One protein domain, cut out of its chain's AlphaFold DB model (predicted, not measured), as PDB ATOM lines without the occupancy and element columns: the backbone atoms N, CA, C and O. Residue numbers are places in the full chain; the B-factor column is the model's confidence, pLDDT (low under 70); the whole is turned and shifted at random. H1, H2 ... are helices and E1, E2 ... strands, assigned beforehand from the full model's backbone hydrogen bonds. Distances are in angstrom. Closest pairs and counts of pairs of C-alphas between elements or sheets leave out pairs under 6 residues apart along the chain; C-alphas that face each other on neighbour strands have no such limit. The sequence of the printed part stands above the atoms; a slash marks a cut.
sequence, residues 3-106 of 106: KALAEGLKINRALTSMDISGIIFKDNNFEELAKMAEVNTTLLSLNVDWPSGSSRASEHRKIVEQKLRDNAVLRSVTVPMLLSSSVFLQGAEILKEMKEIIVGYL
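AT A GLANCE: This is residues 3 to 106 of the 106 residues of the protein "Hypothetical protein" of Chrysotila carterae (UniProt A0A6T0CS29). A small body, with H2 side by side with H1 and with part of H3 near the short parallel sheet E1 E2, has a long helical arm: residues 76 to 82, 84 to 91 and 93 to 106 stick out. The 104 printed residues run H1, E1, H2, E2, H3, H4, mostly helix. The whole is an extended rod of 69 by 24 by 19 A, radius of gyration of the C-alphas 20.6 A.

IN THESE COORDINATES: E1 is residues 17 to 19, E2 45 to 47. H1 is 3 to 11, from C-alpha 3 at (199.405, 249.682, 326.723); H2 27 to 37; H3 55 to 84, 43.5 A; H4 86 to 104, 26.3 A, to C-alpha 104 at (225.252, 208.857, 357.633).

HOW THE PARTS SIT: E1, H2, E2 form a strand-helix-strand unit, parallel neighbours joined through a helix, with a right-handed crossover; N 18 and O 45 are 3.1 A apart, within hydrogen-bond range. The closest C-alphas of E2 and H3, Ser 45 and Leu 68, are 6.2 A apart. H2 touches residues 56 to 68 of H3, closest C-alphas Ala 34 and Val 64, 5.3 A, and touches H1, closest Lys 10 and Met 36, 5.3 A. H4 is close but not clearly touching H3, closest C-alphas Leu 83 and Leu 89, 6.7 A, at a steep tilt of 51 degrees. Every O i to N i+4 pair is within hydrogen-bond range in H4, against 4 of 5 in H1, 6 of 7 in H2 and 25 of 26 in H3.

THE WHOLE: The farthest C-alphas, Gly 53 and Tyr 105, are 71.3 A apart. The printed part has no cut and no long link. Low pLDDT, under 70, marks 24 residues, among them 79 to 89 and 97 to 106.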
ATOM      1  N   LYS A   3     199.747 250.958 327.362       88.56
ATOM      2  CA  LYS A   3     199.405 249.682 326.723       88.56
ATOM      3  C   LYS A   3     200.558 248.668 326.738       88.56
ATOM      4  O   LYS A   3     200.349 247.516 327.084       88.56
ATOM      5  N   ALA A   4     201.779 249.089 326.403       91.06
ATOM      6  CA  ALA A   4     202.939 248.193 326.403       91.06
ATOM      7  C   ALA A   4     203.328 247.747 327.822       91.06
ATOM      8  O   ALA A   4     203.700 246.594 328.015       91.06
ATOM      9  N   LEU A   5     203.199 248.638 328.814       90.25
ATOM     10  CA  LEU A   5     203.397 248.277 330.218       90.25
ATOM     11  C   LEU A   5     202.356 247.242 330.666       90.25
ATOM     12  O   LEU A   5     202.723 246.227 331.246       90.25
ATOM     13  N   ALA A   6     201.079 247.475 330.356       91.81
ATOM     14  CA  ALA A   6     199.990 246.563 330.676       91.81
ATOM     15  C   ALA A   6     200.212 245.175 330.050       91.81
ATOM     16  O   ALA A   6     200.112 244.170 330.749       91.81
ATOM     17  N   GLU A   7     200.589 245.105 328.770       93.25
ATOM     18  CA  GLU A   7     200.919 243.834 328.108       93.25
ATOM     19  C   GLU A   7     202.129 243.134 328.744       93.25
ATOM     20  O   GLU A   7     202.083 241.931 329.001       93.25
ATOM     21  N   GLY A   8     203.188 243.878 329.078       94.00
ATOM     22  CA  GLY A   8     204.347 243.318 329.778       94.00
ATOM     23  C   GLY A   8     203.986 242.761 331.157       94.00
ATOM     24  O   GLY A   8     204.456 241.692 331.545       94.00
ATOM     25  N   LEU A   9     203.106 243.445 331.888       92.50
ATOM     26  CA  LEU A   9     202.647 243.008 333.202       92.50
ATOM     27  C   LEU A   9     201.712 241.799 333.135       92.50
ATOM     28  O   LEU A   9     201.816 240.940 334.005       92.50
ATOM     29  N   LYS A  10     200.873 241.642 332.103       93.62
ATOM     30  CA  LYS A  10     200.028 240.437 331.937       93.62
ATOM     31  C   LYS A  10     200.837 239.137 331.977       93.62
ATOM     32  O   LYS A  10     200.390 238.142 332.553       93.62
ATOM     33  N   ILE A  11     202.028 239.153 331.377       91.88
ATOM     34  CA  ILE A  11     202.916 237.987 331.293       91.88
ATOM     35  C   ILE A  11     203.992 237.956 332.381       91.88
ATOM     36  O   ILE A  11     204.662 236.938 332.536       91.88
ATOM     37  N   ASN A  12     204.168 239.035 333.150       89.06
ATOM     38  CA  ASN A  12     205.141 239.060 334.235       89.06
ATOM     39  C   ASN A  12     204.719 238.071 335.336       89.06
ATOM     40  O   ASN A  12     203.558 238.042 335.746       89.06
ATOM     41  N   ARG A  13     205.663 237.233 335.781       89.31
ATOM     42  CA  ARG A  13     205.444 236.214 336.822       89.31
ATOM     43  C   ARG A  13     206.265 236.432 338.093       89.31
ATOM     44  O   ARG A  13     206.152 235.648 339.027       89.31
ATOM     45  N   ALA A  14     207.097 237.469 338.123       92.25
ATOM     46  CA  ALA A  14     208.012 237.745 339.228       92.25
ATOM     47  C   ALA A  14     207.572 238.951 340.064       92.25
ATOM     48  O   ALA A  14     207.814 238.992 341.268       92.25
ATOM     49  N   LEU A  15     206.933 239.940 339.438       92.12
ATOM     50  CA  LEU A  15     206.590 241.187 340.097       92.12
ATOM     51  C   LEU A  15     205.355 241.019 340.986       92.12
ATOM     52  O   LEU A  15     204.282 240.636 340.514       92.12
ATOM     53  N   THR A  16     205.521 241.345 342.267       94.25
ATOM     54  CA  THR A  16     204.474 241.258 343.296       94.25
ATOM     55  C   THR A  16     203.963 242.622 343.750       94.25
ATOM     56  O   THR A  16     202.860 242.703 344.287       94.25
ATOM     57  N   SER A  17     204.717 243.699 343.527       93.56
ATOM     58  CA  SER A  17     204.314 245.066 343.858       93.56
ATOM     59  C   SER A  17     204.829 246.051 342.813       93.56
ATOM     60  O   SER A  17     205.927 245.879 342.282       93.56
ATOM     61  N   MET A  18     204.031 247.071 342.511       94.00
ATOM     62  CA  MET A  18     204.398 248.174 341.630       94.00
ATOM     63  C   MET A  18     203.817 249.483 342.168       94.00
ATOM     64  O   MET A  18     202.644 249.537 342.531       94.00
ATOM     65  N   ASP A  19     204.622 250.543 342.158       94.06
ATOM     66  CA  ASP A  19     204.173 251.904 342.443       94.06
ATOM     67  C   ASP A  19     204.311 252.769 341.189       94.06
ATOM     68  O   ASP A  19     205.389 252.872 340.604       94.06
ATOM     69  N   ILE A  20     203.190 253.336 340.758       92.50
ATOM     70  CA  ILE A  20     203.076 254.276 339.641       92.50
ATOM     71  C   ILE A  20     202.255 255.513 340.050       92.50
ATOM     72  O   ILE A  20     201.676 256.186 339.194       92.50
ATOM     73  N   SER A  21     202.191 255.805 341.354       92.31
ATOM     74  CA  SER A  21     201.637 257.050 341.887       92.31
ATOM     75  C   SER A  21     202.436 258.266 341.404       92.31
ATOM     76  O   SER A  21     203.587 258.165 340.973       92.31
ATOM     77  N   GLY A  22     201.798 259.432 341.385       87.00
ATOM     78  CA  GLY A  22     202.367 260.674 340.872       87.00
ATOM     79  C   GLY A  22     202.459 260.758 339.347       87.00
ATOM     80  O   GLY A  22     202.937 261.770 338.829       87.00
ATOM     81  N   ILE A  23     202.006 259.742 338.601       87.56
ATOM     82  CA  ILE A  23     201.968 259.798 337.137       87.56
ATOM     83  C   ILE A  23     200.593 260.259 336.655       87.56
ATOM     84  O   ILE A  23     199.555 259.840 337.152       87.56
ATOM     85  N   ILE A  24     200.581 261.120 335.637       85.25
ATOM     86  CA  ILE A  24     199.348 261.607 335.019       85.25
ATOM     87  C   ILE A  24     198.804 260.544 334.061       85.25
ATOM     88  O   ILE A  24     199.410 260.229 333.029       85.25
ATOM     89  N   PHE A  25     197.620 260.026 334.378       83.88
ATOM     90  CA  PHE A  25     196.894 259.077 333.544       83.88
ATOM     91  C   PHE A  25     195.783 259.765 332.747       83.88
ATOM     92  O   PHE A  25     195.165 260.730 333.190       83.88
ATOM     93  N   LYS A  26     195.511 259.231 331.555       85.12
ATOM     94  CA  LYS A  26     194.268 259.458 330.810       85.12
ATOM     95  C   LYS A  26     193.302 258.316 331.126       85.12
ATOM     96  O   LYS A  26     193.767 257.227 331.452       85.12
ATOM     97  N   ASP A  27     191.998 258.521 330.933       82.31
ATOM     98  CA  ASP A  27     190.971 257.489 331.173       82.31
ATOM     99  C   ASP A  27     191.286 256.147 330.478       82.31
ATOM    100  O   ASP A  27     191.197 255.096 331.112       82.31
ATOM    101  N   ASN A  28     191.788 256.218 329.235       87.50
ATOM    102  CA  ASN A  28     192.463 255.155 328.465       87.50
ATOM    103  C   ASN A  28     193.266 254.165 329.315       87.50
ATOM    104  O   ASN A  28     193.082 252.948 329.311       87.50
ATOM    105  N   ASN A  29     194.171 254.756 330.083       90.44
ATOM    106  CA  ASN A  29     195.208 254.038 330.788       90.44
ATOM    107  C   ASN A  29     194.636 253.215 331.950       90.44
ATOM    108  O   ASN A  29     195.154 252.144 332.252       90.44
ATOM    109  N   PHE A  30     193.558 253.682 332.591       92.06
ATOM    110  CA  PHE A  30     192.914 252.954 333.686       92.06
ATOM    111  C   PHE A  30     192.208 251.685 333.201       92.06
ATOM    112  O   PHE A  30     192.253 250.663 333.886       92.06
ATOM    113  N   GLU A  31     191.609 251.723 332.009       93.69
ATOM    114  CA  GLU A  31     191.011 250.539 331.382       93.69
ATOM    115  C   GLU A  31     192.079 249.473 331.090       93.69
ATOM    116  O   GLU A  31     191.881 248.282 331.330       93.69
ATOM    117  N   GLU A  32     193.248 249.894 330.610       94.44
ATOM    118  CA  GLU A  32     194.361 248.991 330.311       94.44
ATOM    119  C   GLU A  32     194.963 248.368 331.579       94.44
ATOM    120  O   GLU A  32     195.294 247.179 331.573       94.44
ATOM    121  N   LEU A  33     195.041 249.129 332.677       93.56
ATOM    122  CA  LEU A  33     195.422 248.605 333.993       93.56
ATOM    123  C   LEU A  33     194.408 247.577 334.511       93.56
ATOM    124  O   LEU A  33     194.818 246.521 334.992       93.56
ATOM    125  N   ALA A  34     193.105 247.839 334.367       94.94
ATOM    126  CA  ALA A  34     192.059 246.896 334.764       94.94
ATOM    127  C   ALA A  34     192.144 245.582 333.968       94.94
ATOM    128  O   ALA A  34     192.233 244.511 334.565       94.94
ATOM    129  N   LYS A  35     192.240 245.657 332.632       95.25
ATOM    130  CA  LYS A  35     192.408 244.477 331.759       95.25
ATOM    131  C   LYS A  35     193.675 243.680 332.062       95.25
ATOM    132  O   LYS A  35     193.722 242.472 331.846       95.25
ATOM    133  N   MET A  36     194.741 244.345 332.502       95.25
ATOM    134  CA  MET A  36     195.958 243.668 332.939       95.25
ATOM    135  C   MET A  36     195.747 242.937 334.268       95.25
ATOM    136  O   MET A  36     196.120 241.768 334.369       95.25
ATOM    137  N   ALA A  37     195.111 243.587 335.248       95.06
ATOM    138  CA  ALA A  37     194.839 243.010 336.564       95.06
ATOM    139  C   ALA A  37     193.899 241.793 336.504       95.06
ATOM    140  O   ALA A  37     194.015 240.889 337.322       95.06
ATOM    141  N   GLU A  38     193.002 241.724 335.516       95.69
ATOM    142  CA  GLU A  38     192.155 240.545 335.291       95.69
ATOM    143  C   GLU A  38     192.940 239.284 334.905       95.69
ATOM    144  O   GLU A  38     192.463 238.175 335.143       95.69
ATOM    145  N   VAL A  39     194.130 239.446 334.319       95.25
ATOM    146  CA  VAL A  39     194.957 238.343 333.805       95.25
ATOM    147  C   VAL A  39     196.173 238.073 334.691       95.25
ATOM    148  O   VAL A  39     196.604 236.926 334.816       95.25
ATOM    149  N   ASN A  40     196.772 239.108 335.283       93.50
ATOM    150  CA  ASN A  40     197.947 238.940 336.124       93.50
ATOM    151  C   ASN A  40     197.565 238.336 337.490       93.50
ATOM    152  O   ASN A  40     196.789 238.916 338.244       93.50
ATOM    153  N   THR A  41     198.168 237.195 337.825       92.00
ATOM    154  CA  THR A  41     197.931 236.462 339.081       92.00
ATOM    155  C   THR A  41     199.067 236.589 340.100       92.00
ATOM    156  O   THR A  41     199.026 235.970 341.161       92.00
ATOM    157  N   THR A  42     200.116 237.354 339.784       92.19
ATOM    158  CA  THR A  42     201.330 237.453 340.614       92.19
ATOM    159  C   THR A  42     201.433 238.764 341.375       92.19
ATOM    160  O   THR A  42     202.049 238.805 342.439       92.19
ATOM    161  N   LEU A  43     200.832 239.826 340.844       94.50
ATOM    162  CA  LEU A  43     200.806 241.146 341.439       94.50
ATOM    163  C   LEU A  43     199.840 241.142 342.626       94.50
ATOM    164  O   LEU A  43     198.682 240.738 342.510       94.50
ATOM    165  N   LEU A  44     200.346 241.592 343.768       94.75
ATOM    166  CA  LEU A  44     199.641 241.655 345.049       94.75
ATOM    167  C   LEU A  44     199.361 243.100 345.469       94.75
ATOM    168  O   LEU A  44     198.490 243.352 346.295       94.75
ATOM    169  N   SER A  45     200.102 244.057 344.911       94.38
ATOM    170  CA  SER A  45     199.974 245.476 345.218       94.38
ATOM    171  C   SER A  45     200.250 246.323 343.977       94.38
ATOM    172  O   SER A  45     201.225 246.093 343.262       94.38
ATOM    173  N   LEU A  46     199.389 247.307 343.731       94.75
ATOM    174  CA  LEU A  46     199.564 248.317 342.695       94.75
ATOM    175  C   LEU A  46     199.129 249.670 343.261       94.75
ATOM    176  O   LEU A  46     197.954 249.846 343.581       94.75
ATOM    177  N   ASN A  47     200.066 250.609 343.382       94.56
ATOM    178  CA  ASN A  47     199.777 251.970 343.824       94.56
ATOM    179  C   ASN A  47     199.592 252.890 342.608       94.56
ATOM    180  O   ASN A  47     200.482 252.986 341.763       94.56
ATOM    181  N   VAL A  48     198.422 253.524 342.502       92.00
ATOM    182  CA  VAL A  48     198.028 254.406 341.390       92.00
ATOM    183  C   VAL A  48     197.189 255.546 341.949       92.00
ATOM    184  O   VAL A  48     196.297 255.310 342.767       92.00
ATOM    185  N   ASP A  49     197.406 256.756 341.443       91.38
ATOM    186  CA  ASP A  49     196.547 257.895 341.757       91.38
ATOM    187  C   ASP A  49     195.257 257.818 340.937       91.38
ATOM    188  O   ASP A  49     195.221 258.098 339.736       91.38
ATOM    189  N   TRP A  50     194.175 257.411 341.597       89.00
ATOM    190  CA  TRP A  50     192.858 257.325 340.977       89.00
ATOM    191  C   TRP A  50     192.145 258.682 341.023       89.00
ATOM    192  O   TRP A  50     191.992 259.252 342.108       89.00
ATOM    193  N   PRO A  51     191.644 259.203 339.889       87.38
ATOM    194  CA  PRO A  51     190.902 260.454 339.877       87.38
ATOM    195  C   PRO A  51     189.569 260.277 340.610       87.38
ATOM    196  O   PRO A  51     188.744 259.438 340.248       87.38
ATOM    197  N   SER A  52     189.333 261.102 341.630       80.38
ATOM    198  CA  SER A  52     188.156 261.022 342.506       80.38
ATOM    199  C   SER A  52     186.831 261.406 341.828       80.38
ATOM    200  O   SER A  52     185.772 261.036 342.324       80.38
ATOM    201  N   GLY A  53     186.874 262.117 340.694       79.75
ATOM    202  CA  GLY A  53     185.691 262.606 339.971       79.75
ATOM    203  C   GLY A  53     185.270 261.792 338.739       79.75
ATOM    204  O   GLY A  53     184.301 262.164 338.083       79.75
ATOM    205  N   SER A  54     185.981 260.715 338.387       84.06
ATOM    206  CA  SER A  54     185.688 259.915 337.185       84.06
ATOM    207  C   SER A  54     184.986 258.609 337.554       84.06
ATOM    208  O   SER A  54     185.610 257.682 338.077       84.06
ATOM    209  N   SER A  55     183.690 258.500 337.238       84.06
ATOM    210  CA  SER A  55     182.912 257.273 337.474       84.06
ATOM    211  C   SER A  55     183.544 256.061 336.786       84.06
ATOM    212  O   SER A  55     183.644 254.998 337.391       84.06
ATOM    213  N   ARG A  56     184.075 256.240 335.569       85.69
ATOM    214  CA  ARG A  56     184.789 255.188 334.830       85.69
ATOM    215  C   ARG A  56     186.056 254.732 335.549       85.69
ATOM    216  O   ARG A  56     186.273 253.537 335.722       85.69
ATOM    217  N   ALA A  57     186.889 255.669 336.003       87.81
ATOM    218  CA  ALA A  57     188.092 255.316 336.751       87.81
ATOM    219  C   ALA A  57     187.747 254.600 338.065       87.81
ATOM    220  O   ALA A  57     188.455 253.682 338.464       87.81
ATOM    221  N   SER A  58     186.626 254.956 338.702       89.75
ATOM    222  CA  SER A  58     186.154 254.283 339.914       89.75
ATOM    223  C   SER A  58     185.754 252.819 339.678       89.75
ATOM    224  O   SER A  58     186.000 251.971 340.536       89.75
ATOM    225  N   GLU A  59     185.181 252.496 338.516       92.69
ATOM    226  CA  GLU A  59     184.850 251.118 338.129       92.69
ATOM    227  C   GLU A  59     186.123 250.306 337.886       92.69
ATOM    228  O   GLU A  59     186.305 249.245 338.485       92.69
ATOM    229  N   HIS A  60     187.056 250.845 337.096       94.50
ATOM    230  CA  HIS A  60     188.356 250.213 336.860       94.50
ATOM    231  C   HIS A  60     189.148 250.013 338.157       94.50
ATOM    232  O   HIS A  60     189.736 248.951 338.361       94.50
ATOM    233  N   ARG A  61     189.103 250.987 339.073       94.50
ATOM    234  CA  ARG A  61     189.709 250.882 340.402       94.50
ATOM    235  C   ARG A  61     189.191 249.668 341.159       94.50
ATOM    236  O   ARG A  61     189.989 248.898 341.681       94.50
ATOM    237  N   LYS A  62     187.869 249.471 341.195       95.00
ATOM    238  CA  LYS A  62     187.255 248.325 341.881       95.00
ATOM    239  C   LYS A  62     187.731 246.997 341.301       95.00
ATOM    240  O   LYS A  62     188.015 246.088 342.075       95.00
ATOM    241  N   ILE A  63     187.840 246.894 339.973       95.62
ATOM    242  CA  ILE A  63     188.350 245.689 339.298       95.62
ATOM    243  C   ILE A  63     189.787 245.408 339.744       95.62
ATOM    244  O   ILE A  63     190.072 244.310 340.215       95.62
ATOM    245  N   VAL A  64     190.670 246.408 339.654       95.50
ATOM    246  CA  VAL A  64     192.079 246.272 340.053       95.50
ATOM    247  C   VAL A  64     192.187 245.865 341.519       95.50
ATOM    248  O   VAL A  64     192.823 244.865 341.839       95.50
ATOM    249  N   GLU A  65     191.527 246.593 342.418       95.31
ATOM    250  CA  GLU A  65     191.567 246.304 343.850       95.31
ATOM    251  C   GLU A  65     191.020 244.912 344.183       95.31
ATOM    252  O   GLU A  65     191.579 244.222 345.035       95.31
ATOM    253  N   GLN A  66     189.945 244.478 343.517       96.12
ATOM    254  CA  GLN A  66     189.398 243.142 343.725       96.12
ATOM    255  C   GLN A  66     190.374 242.063 343.266       96.12
ATOM    256  O   GLN A  66     190.616 241.117 344.008       96.12
ATOM    257  N   LYS A  67     190.985 242.223 342.090       95.88
ATOM    258  CA  LYS A  67     191.934 241.235 341.569       95.88
ATOM    259  C   LYS A  67     193.195 241.119 342.415       95.88
ATOM    260  O   LYS A  67     193.650 240.009 342.671       95.88
ATOM    261  N   LEU A  68     193.713 242.230 342.936       94.19
ATOM    262  CA  LEU A  68     194.836 242.194 343.875       94.19
ATOM    263  C   LEU A  68     194.469 241.472 345.179       94.19
ATOM    264  O   LEU A  68     195.269 240.684 345.685       94.19
ATOM    265  N   ARG A  69     193.252 241.690 345.701       94.50
ATOM    266  CA  ARG A  69     192.740 240.945 346.863       94.50
ATOM    267  C   ARG A  69     192.626 239.454 346.570       94.50
ATOM    268  O   ARG A  69     193.111 238.661 347.372       94.50
ATOM    269  N   ASP A  70     192.045 239.074 345.435       92.25
ATOM    270  CA  ASP A  70     191.910 237.670 345.031       92.25
ATOM    271  C   ASP A  70     193.290 236.997 344.938       92.25
ATOM    272  O   ASP A  70     193.495 235.925 345.505       92.25
ATOM    273  N   ASN A  71     194.271 237.656 344.311       89.38
ATOM    274  CA  ASN A  71     195.644 237.154 344.209       89.38
ATOM    275  C   ASN A  71     196.304 236.978 345.586       89.38
ATOM    276  O   ASN A  71     196.972 235.970 345.837       89.38
ATOM    277  N   ALA A  72     196.104 237.935 346.497       87.56
ATOM    278  CA  ALA A  72     196.609 237.846 347.863       87.56
ATOM    279  C   ALA A  72     195.962 236.690 348.637       87.56
ATOM    280  O   ALA A  72     196.674 235.918 349.284       87.56
ATOM    281  N   VAL A  73     194.640 236.520 348.521       85.44
ATOM    282  CA  VAL A  73     193.903 235.410 349.141       85.44
ATOM    283  C   VAL A  73     194.397 234.077 348.595       85.44
ATOM    284  O   VAL A  73     194.797 233.229 349.389       85.44
ATOM    285  N   LEU A  74     194.469 233.909 347.271       77.88
ATOM    286  CA  LEU A  74     194.993 232.696 346.636       77.88
ATOM    287  C   LEU A  74     196.391 232.360 347.155       77.88
ATOM    288  O   LEU A  74     196.640 231.235 347.574       77.88
ATOM    289  N   ARG A  75     197.299 233.336 347.231       78.62
ATOM    290  CA  ARG A  75     198.642 233.093 347.772       78.62
ATOM    291  C   ARG A  75     198.610 232.700 349.252       78.62
ATOM    292  O   ARG A  75     199.319 231.778 349.646       78.62
ATOM    293  N   SER A  76     197.799 233.381 350.057       77.50
ATOM    294  CA  SER A  76     197.703 233.144 351.503       77.50
ATOM    295  C   SER A  76     196.980 231.850 351.881       77.50
ATOM    296  O   SER A  76     197.263 231.301 352.937       77.50
ATOM    297  N   VAL A  77     196.076 231.343 351.038       72.69
ATOM    298  CA  VAL A  77     195.322 230.106 351.289       72.69
ATOM    299  C   VAL A  77     196.017 228.920 350.630       72.69
ATOM    300  O   VAL A  77     196.250 227.908 351.283       72.69
ATOM    301  N   THR A  78     196.414 229.035 349.362       70.62
ATOM    302  CA  THR A  78     197.010 227.924 348.612       70.62
ATOM    303  C   THR A  78     198.386 227.543 349.150       70.62
ATOM    304  O   THR A  78     198.645 226.356 349.321       70.62
ATOM    305  N   VAL A  79     199.268 228.501 349.462       66.88
ATOM    306  CA  VAL A  79     200.637 228.158 349.896       66.88
ATOM    307  C   VAL A  79     200.638 227.425 351.247       66.88
ATOM    308  O   VAL A  79     201.188 226.325 351.304       66.88
ATOM    309  N   PRO A  80     199.997 227.925 352.320       68.19
ATOM    310  CA  PRO A  80     199.985 227.221 353.601       68.19
ATOM    311  C   PRO A  80     199.175 225.928 353.561       68.19
ATOM    312  O   PRO A  80     199.596 224.942 354.155       68.19
ATOM    313  N   MET A  81     198.052 225.893 352.832       69.12
ATOM    314  CA  MET A  81     197.239 224.680 352.728       69.12
ATOM    315  C   MET A  81     198.015 223.542 352.054       69.12
ATOM    316  O   MET A  81     198.001 222.421 352.563       69.12
ATOM    317  N   LEU A  82     198.755 223.827 350.974       65.00
ATOM    318  CA  LEU A  82     199.626 222.842 350.324       65.00
ATOM    319  C   LEU A  82     200.721 222.337 351.273       65.00
ATOM    320  O   LEU A  82     200.938 221.130 351.343       65.00
ATOM    321  N   LEU A  83     201.352 223.228 352.044       63.38
ATOM    322  CA  LEU A  83     202.373 222.859 353.035       63.38
ATOM    323  C   LEU A  83     201.810 222.057 354.215       63.38
ATOM    324  O   LEU A  83     202.512 221.221 354.769       63.38
ATOM    325  N   SER A  84     200.557 222.303 354.599       66.06
ATOM    326  CA  SER A  84     199.882 221.585 355.688       66.06
ATOM    327  C   SER A  84     199.270 220.251 355.256       66.06
ATOM    328  O   SER A  84     198.847 219.463 356.103       66.06
ATOM    329  N   SER A  85     199.194 219.986 353.947       69.94
ATOM    330  CA  SER A  85     198.664 218.722 353.445       69.94
ATOM    331  C   SER A  85     199.601 217.573 353.831       69.94
ATOM    332  O   SER A  85     200.814 217.652 353.621       69.94
ATOM    333  N   SER A  86     199.050 216.484 354.387       66.19
ATOM    334  CA  SER A  86     199.871 215.351 354.849       66.19
ATOM    335  C   SER A  86     200.678 214.726 353.713       66.19
ATOM    336  O   SER A  86     201.767 214.227 353.950       66.19
ATOM    337  N   VAL A  87     200.172 214.806 352.477       69.12
ATOM    338  CA  VAL A  87     200.851 214.322 351.269       69.12
ATOM    339  C   VAL A  87     202.150 215.092 351.018       69.12
ATOM    340  O   VAL A  87     203.166 214.488 350.680       69.12
ATOM    341  N   PHE A  88     202.150 216.417 351.210       65.81
ATOM    342  CA  PHE A  88     203.354 217.230 351.033       65.81
ATOM    343  C   PHE A  88     204.325 217.087 352.214       65.81
ATOM    344  O   PHE A  88     205.529 216.987 351.993       65.81
ATOM    345  N   LEU A  89     203.814 217.012 353.451       63.47
ATOM    346  CA  LEU A  89     204.635 216.765 354.645       63.47
ATOM    347  C   LEU A  89     205.336 215.404 354.584       63.47
ATOM    348  O   LEU A  89     206.548 215.354 354.755       63.47
ATOM    349  N   GLN A  90     204.616 214.335 354.233       70.62
ATOM    350  CA  GLN A  90     205.198 212.999 354.063       70.62
ATOM    351  C   GLN A  90     206.257 212.983 352.956       70.62
ATOM    352  O   GLN A  90     207.325 212.409 353.137       70.62
ATOM    353  N   GLY A  91     206.014 213.657 351.825       67.06
ATOM    354  CA  GLY A  91     207.018 213.782 350.764       67.06
ATOM    355  C   GLY A  91     208.278 214.541 351.204       67.06
ATOM    356  O   GLY A  91     209.391 214.138 350.868       67.06
ATOM    357  N   ALA A  92     208.123 215.620 351.977       69.12
ATOM    358  CA  ALA A  92     209.242 216.400 352.503       69.12
ATOM    359  C   ALA A  92     210.026 215.658 353.602       69.12
ATOM    360  O   ALA A  92     211.257 215.732 353.621       69.12
ATOM    361  N   GLU A  93     209.341 214.922 354.483       70.75
ATOM    362  CA  GLU A  93     209.949 214.074 355.516       70.75
ATOM    363  C   GLU A  93     210.735 212.918 354.900       70.75
ATOM    364  O   GLU A  93     211.905 212.751 355.232       70.75
ATOM    365  N   ILE A  94     210.167 212.210 353.918       70.56
ATOM    366  CA  ILE A  94     210.866 211.130 353.204       70.56
ATOM    367  C   ILE A  94     212.155 211.652 352.553       70.56
ATOM    368  O   ILE A  94     213.200 211.012 352.641       70.56
ATOM    369  N   LEU A  95     212.135 212.840 351.937       66.44
ATOM    370  CA  LEU A  95     213.344 213.439 351.354       66.44
ATOM    371  C   LEU A  95     214.383 213.848 352.408       66.44
ATOM    372  O   LEU A  95     215.583 213.822 352.122       66.44
ATOM    373  N   LYS A  96     213.946 214.244 353.607       71.62
ATOM    374  CA  LYS A  96     214.834 214.551 354.732       71.62
ATOM    375  C   LYS A  96     215.473 213.273 355.283       71.62
ATOM    376  O   LYS A  96     216.693 213.236 355.411       71.62
ATOM    377  N   GLU A  97     214.687 212.224 355.505       69.31
ATOM    378  CA  GLU A  97     215.171 210.915 355.958       69.31
ATOM    379  C   GLU A  97     216.129 210.285 354.942       69.31
ATOM    380  O   GLU A  97     217.208 209.827 355.309       69.31
ATOM    381  N   MET A  98     215.809 210.342 353.643       60.75
ATOM    382  CA  MET A  98     216.713 209.870 352.588       60.75
ATOM    383  C   MET A  98     218.050 210.621 352.594       60.75
ATOM    384  O   MET A  98     219.093 210.015 352.357       60.75
ATOM    385  N   LYS A  99     218.048 211.929 352.878       62.81
ATOM    386  CA  LYS A  99     219.285 212.714 353.003       62.81
ATOM    387  C   LYS A  99     220.079 212.356 354.256       62.81
ATOM    388  O   LYS A  99     221.294 212.231 354.156       62.81
ATOM    389  N   GLU A 100     219.429 212.182 355.403       64.81
ATOM    390  CA  GLU A 100     220.095 211.773 356.648       64.81
ATOM    391  C   GLU A 100     220.718 210.378 356.522       64.81
ATOM    392  O   GLU A 100     221.853 210.175 356.947       64.81
ATOM    393  N   ILE A 101     220.033 209.455 355.839       65.12
ATOM    394  CA  ILE A 101     220.575 208.142 355.483       65.12
ATOM    395  C   ILE A 101     221.840 208.310 354.636       65.12
ATOM    396  O   ILE A 101     222.894 207.821 355.020       65.12
ATOM    397  N   ILE A 102     221.778 209.038 353.517       57.56
ATOM    398  CA  ILE A 102     222.926 209.178 352.602       57.56
ATOM    399  C   ILE A 102     224.127 209.862 353.277       57.56
ATOM    400  O   ILE A 102     225.262 209.471 353.024       57.56
ATOM    401  N   VAL A 103     223.896 210.854 354.142       59.97
ATOM    402  CA  VAL A 103     224.970 211.547 354.875       59.97
ATOM    403  C   VAL A 103     225.547 210.681 355.999       59.97
ATOM    404  O   VAL A 103     226.733 210.785 356.271       59.97
ATOM    405  N   GLY A 104     224.760 209.799 356.621       55.34
ATOM    406  CA  GLY A 104     225.252 208.857 357.633       55.34
ATOM    407  C   GLY A 104     226.102 207.701 357.085       55.34
ATOM    408  O   GLY A 104     226.736 206.998 357.868       55.34
ATOM    409  N   TYR A 105     226.117 207.494 355.762       52.72
ATOM    410  CA  TYR A 105     226.926 206.472 355.077       52.72
ATOM    411  C   TYR A 105     228.211 207.024 354.420       52.72
ATOM    412  O   TYR A 105     228.934 206.252 353.787       52.72
ATOM    413  N   LEU A 106     228.500 208.326 354.559       47.53
ATOM    414  CA  LEU A 106     229.754 208.974 354.137       47.53
ATOM    415  C   LEU A 106     230.613 209.329 355.355       47.53
ATOM    416  O   LEU A 106     231.850 209.191 355.237       47.53
TER     417      LEU A 106